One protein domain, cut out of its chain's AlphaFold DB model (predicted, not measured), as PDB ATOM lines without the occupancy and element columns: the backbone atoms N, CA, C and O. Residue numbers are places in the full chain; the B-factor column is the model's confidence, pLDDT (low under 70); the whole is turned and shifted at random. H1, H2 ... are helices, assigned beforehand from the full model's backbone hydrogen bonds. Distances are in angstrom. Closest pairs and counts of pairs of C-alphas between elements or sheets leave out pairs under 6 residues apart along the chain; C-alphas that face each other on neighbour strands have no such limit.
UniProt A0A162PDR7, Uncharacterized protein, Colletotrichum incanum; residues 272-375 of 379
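AT A GLANCE: This is residues 272 to 375 of the 379 residues of an uncharacterized protein of Colletotrichum incanum (UniProt A0A162PDR7). Four nearly aligned helices lie side by side in one elongated bundle whose cross-section is a diamond: H2 and H3 are across its short diagonal, with H1 at one far corner and H4 at the other. The long link from H2 to H3 swings wide past the H4 side and returns along the length of the bundle, and a short tail after H4 ends at one end of the long axis. The printed part has 104 residues with four named helices, in the order H1, H2, H3, H4, and no named strand; the class is all helix. The whole is compact, with a radius of gyration of the C-alphas of 13.7 A, and spans 45 by 29 by 17 A.

IN THESE COORDINATES: Find C-alpha 272 at (-9.912, -10.594, 18.699); from there H1 runs through residues 272 to 290, 27.0 A from first to last C-alpha. Look next at C-alpha 301 at (3.193, -42.092, 19.098), where H2, the longest helix, begins; it holds residues 301 to 320 and measures 28.5 A. H3 takes residues 339 to 351 and is 18.3 A long. H4, residues 355 to 370, covers 22.1 A and ends at C-alpha 370 at (11.222, -38.454, 13.135).

HOW THE PARTS SIT: Begin with H2 and H3, the hubs, which touch three helices each. They touch each other with residues 308 to 315 of H2 and 346 to 350 of H3 alone, running the same way at a shallow tilt of 16 degrees; their closest C-alphas, those of Arg 315 and Ile 350, are 6.1 A apart. H1 and H2 form a helical hairpin, opposite ways at a shallow tilt of 11 degrees, and the C-alphas of Val 286 and Ile 308 come closest at 5.9 A. H1 also touches H3, opposite ways at 10 degrees, a shallow tilt, closest at the C-alphas of Ile 290 and Ala 343, 6.4 A apart. Turn to H4: it touches H2, opposite ways at a shallow tilt of 17 degrees, where the C-alphas of Arg 302 and Ala 369 are closest at 4.6 A. H3 and H4 form the other helical hairpin, at a shallow tilt of 30 degrees, with the C-alphas of Ala 349 and Leu 358 closest at 5.2 A. H1 and H4 are apart. In H1, H2, H3 and H4 every O i to N i+4 pair is within hydrogen-bond range.

THE WHOLE: The two C-alphas farthest apart, those of Gly 272 and Thr 375, are 46.8 A from each other. The printed part has no cut. The link from H2 to H3, residues 321 to 338, is long; H1 to H2 is short and H3 to H4 is tight. Mean pLDDT of the printed part is 81.3; look for values under 70 at residues 272 to 275, 322 to 330 and 372 to 375 of this model.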
ATOM      1  N   GLY A 272     -10.415 -10.188  17.382       58.56
ATOM      2  CA  GLY A 272      -9.912 -10.594  18.699       58.56
ATOM      3  C   GLY A 272     -10.657 -11.811  19.259       58.56
ATOM      4  O   GLY A 272     -10.042 -12.828  19.578       58.56
ATOM      5  N   VAL A 273     -11.992 -11.756  19.289       61.03
ATOM      6  CA  VAL A 273     -12.848 -12.860  19.779       61.03
ATOM      7  C   VAL A 273     -12.669 -14.123  18.922       61.03
ATOM      8  O   VAL A 273     -12.643 -15.255  19.422       61.03
ATOM      9  N   ARG A 274     -12.489 -13.937  17.611       64.12
ATOM     10  CA  ARG A 274     -12.222 -15.014  16.651       64.12
ATOM     11  C   ARG A 274     -10.830 -15.632  16.822       64.12
ATOM     12  O   ARG A 274     -10.674 -16.847  16.691       64.12
ATOM     13  N   ALA A 275      -9.824 -14.819  17.140       67.19
ATOM     14  CA  ALA A 275      -8.480 -15.283  17.460       67.19
ATOM     15  C   ALA A 275      -8.437 -16.101  18.761       67.19
ATOM     16  O   ALA A 275      -7.788 -17.148  18.798       67.19
ATOM     17  N   GLU A 276      -9.133 -15.654  19.809       72.81
ATOM     18  CA  GLU A 276      -9.200 -16.366  21.090       72.81
ATOM     19  C   GLU A 276      -9.926 -17.713  20.949       72.81
ATOM     20  O   GLU A 276      -9.412 -18.740  21.394       72.81
ATOM     21  N   THR A 277     -11.063 -17.756  20.243       76.62
ATOM     22  CA  THR A 277     -11.795 -19.018  20.010       76.62
ATOM     23  C   THR A 277     -10.999 -20.038  19.190       76.62
ATOM     24  O   THR A 277     -11.014 -21.219  19.542       76.62
ATOM     25  N   ARG A 278     -10.229 -19.619  18.172       81.12
ATOM     26  CA  ARG A 278      -9.266 -20.509  17.484       81.12
ATOM     27  C   ARG A 278      -8.190 -21.043  18.425       81.12
ATOM     28  O   ARG A 278      -7.879 -22.229  18.390       81.12
ATOM     29  N   GLN A 279      -7.625 -20.189  19.277       84.88
ATOM     30  CA  GLN A 279      -6.570 -20.587  20.211       84.88
ATOM     31  C   GLN A 279      -7.079 -21.605  21.246       84.88
ATOM     32  O   GLN A 279      -6.363 -22.554  21.559       84.88
ATOM     33  N   VAL A 280      -8.324 -21.468  21.716       84.75
ATOM     34  CA  VAL A 280      -8.981 -22.456  22.594       84.75
ATOM     35  C   VAL A 280      -9.241 -23.778  21.861       84.75
ATOM     36  O   VAL A 280      -8.978 -24.839  22.421       84.75
ATOM     37  N   GLN A 281      -9.687 -23.737  20.600       88.81
ATOM     38  CA  GLN A 281      -9.872 -24.942  19.776       88.81
ATOM     39  C   GLN A 281      -8.553 -25.695  19.547       88.81
ATOM     40  O   GLN A 281      -8.523 -26.915  19.678       88.81
ATOM     41  N   LEU A 282      -7.458 -24.981  19.259       87.94
ATOM     42  CA  LEU A 282      -6.132 -25.589  19.110       87.94
ATOM     43  C   LEU A 282      -5.623 -26.202  20.421       87.94
ATOM     44  O   LEU A 282      -5.042 -27.282  20.364       87.94
ATOM     45  N   CYS A 283      -5.875 -25.574  21.581       88.94
ATOM     46  CA  CYS A 283      -5.577 -26.193  22.881       88.94
ATOM     47  C   CYS A 283      -6.306 -27.538  23.008       88.94
ATOM     48  O   CYS A 283      -5.642 -28.561  23.093       88.94
ATOM     49  N   ALA A 284      -7.639 -27.550  22.880       87.19
ATOM     50  CA  ALA A 284      -8.458 -28.753  23.067       87.19
ATOM     51  C   ALA A 284      -8.137 -29.900  22.082       87.19
ATOM     52  O   ALA A 284      -8.320 -31.075  22.404       87.19
ATOM     53  N   LEU A 285      -7.657 -29.578  20.876       90.06
ATOM     54  CA  LEU A 285      -7.167 -30.567  19.908       90.06
ATOM     55  C   LEU A 285      -5.795 -31.142  20.287       90.06
ATOM     56  O   LEU A 285      -5.519 -32.303  19.981       90.06
ATOM     57  N   VAL A 286      -4.952 -30.347  20.951       90.81
ATOM     58  CA  VAL A 286      -3.669 -30.782  21.511       90.81
ATOM     59  C   VAL A 286      -3.866 -31.565  22.811       90.81
ATOM     60  O   VAL A 286      -3.268 -32.631  22.907       90.81
ATOM     61  N   ASP A 287      -4.757 -31.153  23.724       89.44
ATOM     62  CA  ASP A 287      -5.185 -31.941  24.900       89.44
ATOM     63  C   ASP A 287      -5.552 -33.382  24.473       89.44
ATOM     64  O   ASP A 287      -4.899 -34.351  24.859       89.44
ATOM     65  N   LEU A 288      -6.505 -33.515  23.540       89.75
ATOM     66  CA  LEU A 288      -6.999 -34.803  23.026       89.75
ATOM     67  C   LEU A 288      -5.949 -35.634  22.258       89.75
ATOM     68  O   LEU A 288      -6.166 -36.826  22.002       89.75
ATOM     69  N   ALA A 289      -4.845 -35.019  21.826       88.44
ATOM     70  CA  ALA A 289      -3.711 -35.716  21.227       88.44
ATOM     71  C   ALA A 289      -2.704 -36.166  22.296       88.44
ATOM     72  O   ALA A 289      -2.213 -37.289  22.222       88.44
ATOM     73  N   ILE A 290      -2.442 -35.330  23.303       89.62
ATOM     74  CA  ILE A 290      -1.574 -35.636  24.446       89.62
ATOM     75  C   ILE A 290      -2.124 -36.821  25.247       89.62
ATOM     76  O   ILE A 290      -1.353 -37.722  25.558       89.62
ATOM     77  N   ASP A 291      -3.445 -36.890  25.457       88.12
ATOM     78  CA  ASP A 291      -4.162 -38.008  26.109       88.12
ATOM     79  C   ASP A 291      -3.901 -39.399  25.482       88.12
ATOM     80  O   ASP A 291      -4.339 -40.421  26.012       88.12
ATOM     81  N   ARG A 292      -3.243 -39.453  24.317       87.06
ATOM     82  CA  ARG A 292      -2.946 -40.678  23.560       87.06
ATOM     83  C   ARG A 292      -1.457 -41.029  23.526       87.06
ATOM     84  O   ARG A 292      -1.130 -42.089  23.004       87.06
ATOM     85  N   LEU A 293      -0.581 -40.143  24.006       87.00
ATOM     86  CA  LEU A 293       0.863 -40.372  24.036       87.00
ATOM     87  C   LEU A 293       1.226 -41.363  25.148       87.00
ATOM     88  O   LEU A 293       0.732 -41.255  26.269       87.00
ATOM     89  N   HIS A 294       2.125 -42.299  24.853       81.12
ATOM     90  CA  HIS A 294       2.636 -43.245  25.844       81.12
ATOM     91  C   HIS A 294       3.825 -42.684  26.638       81.12
ATOM     92  O   HIS A 294       4.548 -41.792  26.186       81.12
ATOM     93  N   ASP A 295       4.053 -43.261  27.822       78.62
ATOM     94  CA  ASP A 295       5.221 -43.003  28.666       78.62
ATOM     95  C   ASP A 295       5.922 -44.333  29.017       78.62
ATOM     96  O   ASP A 295       5.338 -45.148  29.741       78.62
ATOM     97  N   PRO A 296       7.143 -44.605  28.514       71.44
ATOM     98  CA  PRO A 296       7.881 -43.828  27.515       71.44
ATOM     99  C   PRO A 296       7.252 -43.917  26.111       71.44
ATOM    100  O   PRO A 296       6.447 -44.805  25.831       71.44
ATOM    101  N   PHE A 297       7.683 -43.031  25.211       80.81
ATOM    102  CA  PHE A 297       7.243 -43.011  23.814       80.81
ATOM    103  C   PHE A 297       7.509 -44.320  23.054       80.81
ATOM    104  O   PHE A 297       8.529 -44.990  23.233       80.81
ATOM    105  N   THR A 298       6.604 -44.610  22.126       78.25
ATOM    106  CA  THR A 298       6.569 -45.772  21.236       78.25
ATOM    107  C   THR A 298       6.625 -45.358  19.759       78.25
ATOM    108  O   THR A 298       6.491 -44.186  19.395       78.25
ATOM    109  N   ASP A 299       6.768 -46.338  18.865       75.62
ATOM    110  CA  ASP A 299       6.684 -46.111  17.417       75.62
ATOM    111  C   ASP A 299       5.274 -45.689  16.944       75.62
ATOM    112  O   ASP A 299       5.147 -45.062  15.887       75.62
ATOM    113  N   GLU A 300       4.217 -45.960  17.716       80.56
ATOM    114  CA  GLU A 300       2.847 -45.540  17.384       80.56
ATOM    115  C   GLU A 300       2.639 -44.036  17.646       80.56
ATOM    116  O   GLU A 300       2.031 -43.329  16.831       80.56
ATOM    117  N   ASP A 301       3.266 -43.507  18.705       85.25
ATOM    118  CA  ASP A 301       3.193 -42.092  19.098       85.25
ATOM    119  C   ASP A 301       3.718 -41.136  18.023       85.25
ATOM    120  O   ASP A 301       3.287 -39.985  17.949       85.25
ATOM    121  N   ARG A 302       4.573 -41.608  17.103       84.31
ATOM    122  CA  ARG A 302       5.026 -40.843  15.924       84.31
ATOM    123  C   ARG A 302       3.872 -40.210  15.148       84.31
ATOM    124  O   ARG A 302       4.020 -39.111  14.612       84.31
ATOM    125  N   GLN A 303       2.737 -40.906  15.034       87.44
ATOM    126  CA  GLN A 303       1.569 -40.368  14.337       87.44
ATOM    127  C   GLN A 303       0.894 -39.269  15.159       87.44
ATOM    128  O   GLN A 303       0.478 -38.256  14.600       87.44
ATOM    129  N   ILE A 304       0.826 -39.430  16.478       90.12
ATOM    130  CA  ILE A 304       0.208 -38.481  17.409       90.12
ATOM    131  C   ILE A 304       1.047 -37.196  17.493       90.12
ATOM    132  O   ILE A 304       0.514 -36.101  17.325       90.12
ATOM    133  N   LEU A 305       2.372 -37.320  17.601       91.25
ATOM    134  CA  LEU A 305       3.314 -36.198  17.540       91.25
ATOM    135  C   LEU A 305       3.190 -35.412  16.219       91.25
ATOM    136  O   LEU A 305       3.239 -34.184  16.225       91.25
ATOM    137  N   ARG A 306       2.932 -36.087  15.087       90.88
ATOM    138  CA  ARG A 306       2.629 -35.425  13.800       90.88
ATOM    139  C   ARG A 306       1.283 -34.690  13.790       90.88
ATOM    140  O   ARG A 306       1.191 -33.637  13.163       90.88
ATOM    141  N   HIS A 307       0.265 -35.183  14.497       91.56
ATOM    142  CA  HIS A 307      -0.984 -34.434  14.685       91.56
ATOM    143  C   HIS A 307      -0.743 -33.178  15.533       91.56
ATOM    144  O   HIS A 307      -1.162 -32.099  15.120       91.56
ATOM    145  N   ILE A 308       0.016 -33.275  16.632       92.06
ATOM    146  CA  ILE A 308       0.420 -32.113  17.445       92.06
ATOM    147  C   ILE A 308       1.171 -31.082  16.583       92.06
ATOM    148  O   ILE A 308       0.797 -29.910  16.567       92.06
ATOM    149  N   LEU A 309       2.147 -31.514  15.774       92.56
ATOM    150  CA  LEU A 309       2.846 -30.644  14.818       92.56
ATOM    151  C   LEU A 309       1.896 -29.962  13.820       92.56
ATOM    152  O   LEU A 309       2.097 -28.791  13.508       92.56
ATOM    153  N   SER A 310       0.841 -30.640  13.355       91.81
ATOM    154  CA  SER A 310      -0.166 -30.044  12.460       91.81
ATOM    155  C   SER A 310      -1.029 -28.962  13.127       91.81
ATOM    156  O   SER A 310      -1.472 -28.028  12.456       91.81
ATOM    157  N   TYR A 311      -1.247 -29.044  14.444       92.88
ATOM    158  CA  TYR A 311      -1.940 -28.004  15.214       92.88
ATOM    159  C   TYR A 311      -1.007 -26.815  15.497       92.88
ATOM    160  O   TYR A 311      -1.428 -25.658  15.421       92.88
ATOM    161  N   LEU A 312       0.286 -27.077  15.716       91.88
ATOM    162  CA  LEU A 312       1.313 -26.033  15.789       91.88
ATOM    163  C   LEU A 312       1.526 -25.328  14.437       91.88
ATOM    164  O   LEU A 312       1.694 -24.111  14.411       91.88
ATOM    165  N   ASP A 313       1.428 -26.040  13.311       91.06
ATOM    166  CA  ASP A 313       1.487 -25.432  11.974       91.06
ATOM    167  C   ASP A 313       0.278 -24.519  11.705       91.06
ATOM    168  O   ASP A 313       0.426 -23.423  11.167       91.06
ATOM    169  N   GLN A 314      -0.916 -24.894  12.182       90.12
ATOM    170  CA  GLN A 314      -2.089 -24.010  12.164       90.12
ATOM    171  C   GLN A 314      -1.848 -22.726  12.974       90.12
ATOM    172  O   GLN A 314      -2.138 -21.635  12.476       90.12
ATOM    173  N   ARG A 315      -1.230 -22.815  14.165       89.06
ATOM    174  CA  ARG A 315      -0.792 -21.620  14.911       89.06
ATOM    175  C   ARG A 315       0.257 -20.813  14.138       89.06
ATOM    176  O   ARG A 315       0.199 -19.585  14.160       89.06
ATOM    177  N   ARG A 316       1.174 -21.468  13.419       86.88
ATOM    178  CA  ARG A 316       2.205 -20.809  12.599       86.88
ATOM    179  C   ARG A 316       1.579 -19.929  11.514       86.88
ATOM    180  O   ARG A 316       1.986 -18.776  11.383       86.88
ATOM    181  N   TYR A 317       0.558 -20.413  10.798       85.56
ATOM    182  CA  TYR A 317      -0.193 -19.582   9.843       85.56
ATOM    183  C   TYR A 317      -0.944 -18.432  10.530       85.56
ATOM    184  O   TYR A 317      -0.899 -17.303  10.041       85.56
ATOM    185  N   ASP A 318      -1.576 -18.686  11.680       83.06
ATOM    186  CA  ASP A 318      -2.302 -17.671  12.460       83.06
ATOM    187  C   ASP A 318      -1.394 -16.537  12.988       83.06
ATOM    188  O   ASP A 318      -1.878 -15.419  13.169       83.06
ATOM    189  N   LEU A 319      -0.098 -16.794  13.224       80.06
ATOM    190  CA  LEU A 319       0.895 -15.764  13.573       80.06
ATOM    191  C   LEU A 319       1.417 -15.011  12.335       80.06
ATOM    192  O   LEU A 319       1.491 -13.781  12.362       80.06
ATOM    193  N   VAL A 320       1.715 -15.713  11.232       78.75
ATOM    194  CA  VAL A 320       2.155 -15.086   9.963       78.75
ATOM    195  C   VAL A 320       1.089 -14.134   9.418       78.75
ATOM    196  O   VAL A 320       1.412 -13.021   9.004       78.75
ATOM    197  N   ALA A 321      -0.189 -14.521   9.486       74.44
ATOM    198  CA  ALA A 321      -1.312 -13.686   9.059       74.44
ATOM    199  C   ALA A 321      -1.373 -12.329   9.793       74.44
ATOM    200  O   ALA A 321      -1.800 -11.334   9.210       74.44
ATOM    201  N   ARG A 322      -0.892 -12.268  11.044       69.75
ATOM    202  CA  ARG A 322      -0.859 -11.055  11.882       69.75
ATOM    203  C   ARG A 322       0.390 -10.191  11.670       69.75
ATOM    204  O   ARG A 322       0.527  -9.171  12.337       69.75
ATOM    205  N   ARG A 323       1.296 -10.580  10.760       63.44
ATOM    206  CA  ARG A 323       2.560  -9.876  10.444       63.44
ATOM    207  C   ARG A 323       3.462  -9.611  11.661       63.44
ATOM    208  O   ARG A 323       4.194  -8.624  11.682       63.44
ATOM    209  N   ILE A 324       3.412 -10.483  12.666       62.19
ATOM    210  CA  ILE A 324       4.251 -10.365  13.864       62.19
ATOM    211  C   ILE A 324       5.720 -10.507  13.449       62.19
ATOM    212  O   ILE A 324       6.095 -11.474  12.784       62.19
ATOM    213  N   SER A 325       6.542  -9.518  13.799       51.88
ATOM    214  CA  SER A 325       7.946  -9.452  13.394       51.88
ATOM    215  C   SER A 325       8.787 -10.538  14.063       51.88
ATOM    216  O   SER A 325       8.715 -10.737  15.274       51.88
ATOM    217  N   VAL A 326       9.622 -11.204  13.267       56.19
ATOM    218  CA  VAL A 326      10.561 -12.232  13.728       56.19
ATOM    219  C   VAL A 326      11.778 -11.555  14.353       56.19
ATOM    220  O   VAL A 326      12.596 -10.981  13.638       56.19
ATOM    221  N   ASP A 327      11.902 -11.625  15.677       55.97
ATOM    222  CA  ASP A 327      13.101 -11.159  16.376       55.97
ATOM    223  C   ASP A 327      14.183 -12.256  16.384       55.97
ATOM    224  O   ASP A 327      13.881 -13.448  16.460       55.97
ATOM    225  N   SER A 328      15.459 -11.888  16.258       55.56
ATOM    226  CA  SER A 328      16.520 -12.872  15.943       55.56
ATOM    227  C   SER A 328      16.975 -13.719  17.141       55.56
ATOM    228  O   SER A 328      17.607 -14.762  16.961       55.56
ATOM    229  N   ASN A 329      16.639 -13.305  18.365       61.91
ATOM    230  CA  ASN A 329      17.005 -13.995  19.604       61.91
ATOM    231  C   ASN A 329      16.046 -15.154  19.922       61.91
ATOM    232  O   ASN A 329      15.362 -15.149  20.942       61.91
ATOM    233  N   ALA A 330      16.016 -16.166  19.050       63.12
ATOM    234  CA  ALA A 330      15.223 -17.374  19.263       63.12
ATOM    235  C   ALA A 330      15.645 -18.089  20.570       63.12
ATOM    236  O   ALA A 330      16.804 -18.516  20.663       63.12
ATOM    237  N   PRO A 331      14.749 -18.270  21.559       70.75
ATOM    238  CA  PRO A 331      15.075 -18.969  22.802       70.75
ATOM    239  C   PRO A 331      15.471 -20.433  22.556       70.75
ATOM    240  O   PRO A 331      15.023 -21.074  21.601       70.75
ATOM    241  N   GLN A 332      16.317 -20.981  23.431       74.25
ATOM    242  CA  GLN A 332      16.704 -22.391  23.359       74.25
ATOM    243  C   GLN A 332      15.559 -23.283  23.851       74.25
ATOM    244  O   GLN A 332      15.091 -23.135  24.976       74.25
ATOM    245  N   VAL A 333      15.159 -24.242  23.017       81.44
ATOM    246  CA  VAL A 333      14.214 -25.313  23.355       81.44
ATOM    247  C   VAL A 333      14.979 -26.636  23.306       81.44
ATOM    248  O   VAL A 333      15.778 -26.854  22.396       81.44
ATOM    249  N   THR A 334      14.779 -27.514  24.285       82.81
ATOM    250  CA  THR A 334      15.324 -28.882  24.289       82.81
ATOM    251  C   THR A 334      14.349 -29.852  23.626       82.81
ATOM    252  O   THR A 334      13.147 -29.605  23.626       82.81
ATOM    253  N   VAL A 335      14.839 -30.966  23.069       83.25
ATOM    254  CA  VAL A 335      13.932 -32.034  22.616       83.25
ATOM    255  C   VAL A 335      13.332 -32.700  23.859       83.25
ATOM    256  O   VAL A 335      14.111 -33.129  24.714       83.25
ATOM    257  N   PRO A 336      11.993 -32.755  23.985       83.81
ATOM    258  CA  PRO A 336      11.329 -33.278  25.175       83.81
ATOM    259  C   PRO A 336      11.628 -34.769  25.380       83.81
ATOM    260  O   PRO A 336      11.769 -35.524  24.419       83.81
ATOM    261  N   VAL A 337      11.740 -35.195  26.638       78.38
ATOM    262  CA  VAL A 337      12.042 -36.584  27.021       78.38
ATOM    263  C   VAL A 337      10.755 -37.364  27.317       78.38
ATOM    264  O   VAL A 337      10.678 -38.552  27.007       78.38
ATOM    265  N   THR A 338       9.748 -36.691  27.879       81.12
ATOM    266  CA  THR A 338       8.447 -37.244  28.299       81.12
ATOM    267  C   THR A 338       7.269 -36.610  27.548       81.12
ATOM    268  O   THR A 338       7.382 -35.525  26.970       81.12
ATOM    269  N   TRP A 339       6.098 -37.256  27.586       83.06
ATOM    270  CA  TRP A 339       4.849 -36.685  27.054       83.06
ATOM    271  C   TRP A 339       4.425 -35.403  27.790       83.06
ATOM    272  O   TRP A 339       3.831 -34.522  27.172       83.06
ATOM    273  N   ILE A 340       4.782 -35.265  29.072       86.56
ATOM    274  CA  ILE A 340       4.530 -34.065  29.886       86.56
ATOM    275  C   ILE A 340       5.295 -32.867  29.306       86.56
ATOM    276  O   ILE A 340       4.722 -31.800  29.103       86.56
ATOM    277  N   GLU A 341       6.566 -33.051  28.941       86.69
ATOM    278  CA  GLU A 341       7.350 -31.998  28.284       86.69
ATOM    279  C   GLU A 341       6.814 -31.665  26.878       86.69
ATOM    280  O   GLU A 341       6.835 -30.503  26.474       86.69
ATOM    281  N   VAL A 342       6.293 -32.652  26.131       87.88
ATOM    282  CA  VAL A 342       5.580 -32.386  24.863       87.88
ATOM    283  C   VAL A 342       4.324 -31.549  25.111       87.88
ATOM    284  O   VAL A 342       4.068 -30.615  24.350       87.88
ATOM    285  N   ALA A 343       3.568 -31.847  26.169       88.44
ATOM    286  CA  ALA A 343       2.364 -31.116  26.544       88.44
ATOM    287  C   ALA A 343       2.671 -29.650  26.880       88.44
ATOM    288  O   ALA A 343       2.124 -28.745  26.244       88.44
ATOM    289  N   ASP A 344       3.596 -29.412  27.812       89.19
ATOM    290  CA  ASP A 344       4.011 -28.067  28.221       89.19
ATOM    291  C   ASP A 344       4.490 -27.230  27.028       89.19
ATOM    292  O   ASP A 344       4.031 -26.099  26.838       89.19
ATOM    293  N   LEU A 345       5.362 -27.792  26.182       90.69
ATOM    294  CA  LEU A 345       5.859 -27.104  24.990       90.69
ATOM    295  C   LEU A 345       4.738 -26.831  23.974       90.69
ATOM    296  O   LEU A 345       4.683 -25.734  23.418       90.69
ATOM    297  N   ALA A 346       3.824 -27.776  23.738       90.25
ATOM    298  CA  ALA A 346       2.732 -27.598  22.781       90.25
ATOM    299  C   ALA A 346       1.717 -26.533  23.238       90.25
ATOM    300  O   ALA A 346       1.313 -25.688  22.433       90.25
ATOM    301  N   PHE A 347       1.345 -26.495  24.524       89.62
ATOM    302  CA  PHE A 347       0.449 -25.458  25.047       89.62
ATOM    303  C   PHE A 347       1.107 -24.078  25.085       89.62
ATOM    304  O   PHE A 347       0.461 -23.088  24.726       89.62
ATOM    305  N   GLN A 348       2.387 -23.992  25.462       89.50
ATOM    306  CA  GLN A 348       3.148 -22.744  25.372       89.50
ATOM    307  C   GLN A 348       3.227 -22.264  23.915       89.50
ATOM    308  O   GLN A 348       2.948 -21.099  23.640       89.50
ATOM    309  N   ALA A 349       3.493 -23.157  22.959       87.69
ATOM    310  CA  ALA A 349       3.567 -22.836  21.535       87.69
ATOM    311  C   ALA A 349       2.213 -22.451  20.898       87.69
ATOM    312  O   ALA A 349       2.188 -21.613  20.000       87.69
ATOM    313  N   ILE A 350       1.076 -22.971  21.379       89.00
ATOM    314  CA  ILE A 350      -0.257 -22.485  20.965       89.00
ATOM    315  C   ILE A 350      -0.553 -21.093  21.534       89.00
ATOM    316  O   ILE A 350      -1.197 -20.280  20.869       89.00
ATOM    317  N   ARG A 351      -0.106 -20.804  22.760       85.12
ATOM    318  CA  ARG A 351      -0.375 -19.529  23.445       85.12
ATOM    319  C   ARG A 351       0.600 -18.417  23.049       85.12
ATOM    320  O   ARG A 351       0.230 -17.248  23.138       85.12
ATOM    321  N   THR A 352       1.803 -18.757  22.584       83.50
ATOM    322  CA  THR A 352       2.865 -17.790  22.276       83.50
ATOM    323  C   THR A 352       2.506 -16.817  21.152       83.50
ATOM    324  O   THR A 352       1.710 -17.113  20.254       83.50
ATOM    325  N   VAL A 353       3.160 -15.659  21.197       79.81
ATOM    326  CA  VAL A 353       3.228 -14.657  20.122       79.81
ATOM    327  C   VAL A 353       4.618 -14.684  19.454       79.81
ATOM    328  O   VAL A 353       4.774 -14.218  18.330       79.81
ATOM    329  N   ASP A 354       5.617 -15.292  20.108       80.31
ATOM    330  CA  ASP A 354       6.988 -15.467  19.620       80.31
ATOM    331  C   ASP A 354       7.045 -16.554  18.526       80.31
ATOM    332  O   ASP A 354       6.971 -17.761  18.784       80.31
ATOM    333  N   TYR A 355       7.156 -16.099  17.276       83.00
ATOM    334  CA  TYR A 355       7.297 -16.947  16.093       83.00
ATOM    335  C   TYR A 355       8.614 -17.760  16.073       83.00
ATOM    336  O   TYR A 355       8.542 -18.969  15.829       83.00
ATOM    337  N   PRO A 356       9.801 -17.179  16.367       82.69
ATOM    338  CA  PRO A 356      11.017 -17.945  16.647       82.69
ATOM    339  C   PRO A 356      10.835 -19.100  17.646       82.69
ATOM    340  O   PRO A 356      11.222 -20.227  17.330       82.69
ATOM    341  N   TYR A 357      10.225 -18.868  18.814       85.69
ATOM    342  CA  TYR A 357       9.959 -19.916  19.813       85.69
ATOM    343  C   TYR A 357       9.057 -21.019  19.247       85.69
ATOM    344  O   TYR A 357       9.379 -22.199  19.387       85.69
ATOM    345  N   LEU A 358       7.969 -20.662  18.550       88.50
ATOM    346  CA  LEU A 358       7.086 -21.645  17.910       88.50
ATOM    347  C   LEU A 358       7.859 -22.545  16.934       88.50
ATOM    348  O   LEU A 358       7.717 -23.766  16.986       88.50
ATOM    349  N   LEU A 359       8.727 -21.974  16.088       87.69
ATOM    350  CA  LEU A 359       9.574 -22.763  15.187       87.69
ATOM    351  C   LEU A 359      10.548 -23.679  15.946       87.69
ATOM    352  O   LEU A 359      10.776 -24.809  15.512       87.69
ATOM    353  N   ARG A 360      11.103 -23.228  17.078       85.50
ATOM    354  CA  ARG A 360      11.978 -24.047  17.935       85.50
ATOM    355  C   ARG A 360      11.234 -25.218  18.577       85.50
ATOM    356  O   ARG A 360      11.767 -26.326  18.581       85.50
ATOM    357  N   VAL A 361       9.998 -25.016  19.038       89.62
ATOM    358  CA  VAL A 361       9.140 -26.102  19.547       89.62
ATOM    359  C   VAL A 361       8.754 -27.081  18.437       89.62
ATOM    360  O   VAL A 361       8.879 -28.291  18.623       89.62
ATOM    361  N   MET A 362       8.357 -26.591  17.258       91.25
ATOM    362  CA  MET A 362       8.043 -27.457  16.114       91.25
ATOM    363  C   MET A 362       9.253 -28.307  15.695       91.25
ATOM    364  O   MET A 362       9.104 -29.501  15.458       91.25
ATOM    365  N   GLN A 363      10.462 -27.736  15.668       88.12
ATOM    366  CA  GLN A 363      11.689 -28.498  15.401       88.12
ATOM    367  C   GLN A 363      11.998 -29.524  16.503       88.12
ATOM    368  O   GLN A 363      12.397 -30.644  16.191       88.12
ATOM    369  N   ALA A 364      11.788 -29.181  17.777       86.44
ATOM    370  CA  ALA A 364      12.005 -30.101  18.890       86.44
ATOM    371  C   ALA A 364      11.063 -31.323  18.837       86.44
ATOM    372  O   ALA A 364      11.507 -32.453  19.046       86.44
ATOM    373  N   ILE A 365       9.785 -31.113  18.499       89.94
ATOM    374  CA  ILE A 365       8.784 -32.184  18.377       89.94
ATOM    375  C   ILE A 365       8.947 -32.970  17.058       89.94
ATOM    376  O   ILE A 365       8.697 -34.174  17.042       89.94
ATOM    377  N   ASP A 366       9.434 -32.364  15.968       88.50
ATOM    378  CA  ASP A 366       9.777 -33.107  14.739       88.50
ATOM    379  C   ASP A 366      10.985 -34.035  14.939       88.50
ATOM    380  O   ASP A 366      10.934 -35.195  14.535       88.50
ATOM    381  N   ILE A 367      12.031 -33.600  15.657       84.50
ATOM    382  CA  ILE A 367      13.142 -34.494  16.042       84.50
ATOM    383  C   ILE A 367      12.620 -35.704  16.841       84.50
ATOM    384  O   ILE A 367      13.122 -36.815  16.665       84.50
ATOM    385  N   LEU A 368      11.582 -35.511  17.663       84.81
ATOM    386  CA  LEU A 368      10.906 -36.577  18.405       84.81
ATOM    387  C   LEU A 368      10.123 -37.528  17.478       84.81
ATOM    388  O   LEU A 368      10.326 -38.738  17.505       84.81
ATOM    389  N   ALA A 369       9.265 -36.989  16.606       85.56
ATOM    390  CA  ALA A 369       8.415 -37.769  15.699       85.56
ATOM    391  C   ALA A 369       9.207 -38.520  14.604       85.56
ATOM    392  O   ALA A 369       8.794 -39.589  14.132       85.56
ATOM    393  N   SER A 370      10.338 -37.946  14.188       80.62
ATOM    394  CA  SER A 370      11.222 -38.454  13.135       80.62
ATOM    395  C   SER A 370      12.413 -39.268  13.675       80.62
ATOM    396  O   SER A 370      13.081 -39.953  12.896       80.62
ATOM    397  N   GLY A 371      12.660 -39.252  14.989       71.88
ATOM    398  CA  GLY A 371      13.694 -40.045  15.660       71.88
ATOM    399  C   GLY A 371      13.466 -41.558  15.561       71.88
ATOM    400  O   GLY A 371      12.347 -42.013  15.352       71.88
ATOM    401  N   ILE A 372      14.510 -42.380  15.688       63.34
ATOM    402  CA  ILE A 372      14.355 -43.845  15.782       63.34
ATOM    403  C   ILE A 372      14.488 -44.239  17.248       63.34
ATOM    404  O   ILE A 372      15.560 -44.063  17.816       63.34
ATOM    405  N   TRP A 373      13.413 -44.740  17.846       68.06
ATOM    406  CA  TRP A 373      13.408 -45.215  19.226       68.06
ATOM    407  C   TRP A 373      14.085 -46.582  19.313       68.06
ATOM    408  O   TRP A 373      13.806 -47.449  18.487       68.06
ATOM    409  N   TYR A 374      14.947 -46.772  20.310       56.00
ATOM    410  CA  TYR A 374      15.428 -48.096  20.710       56.00
ATOM    411  C   TYR A 374      14.758 -48.532  22.010       56.00
ATOM    412  O   TYR A 374      14.640 -47.742  22.954       56.00
ATOM    413  N   THR A 375      14.382 -49.807  22.088       54.56
ATOM    414  CA  THR A 375      14.181 -50.465  23.382       54.56
ATOM    415  C   THR A 375      15.533 -50.682  24.070       54.56
ATOM    416  O   THR A 375      16.578 -50.725  23.426       54.56
TER     417      THR A 375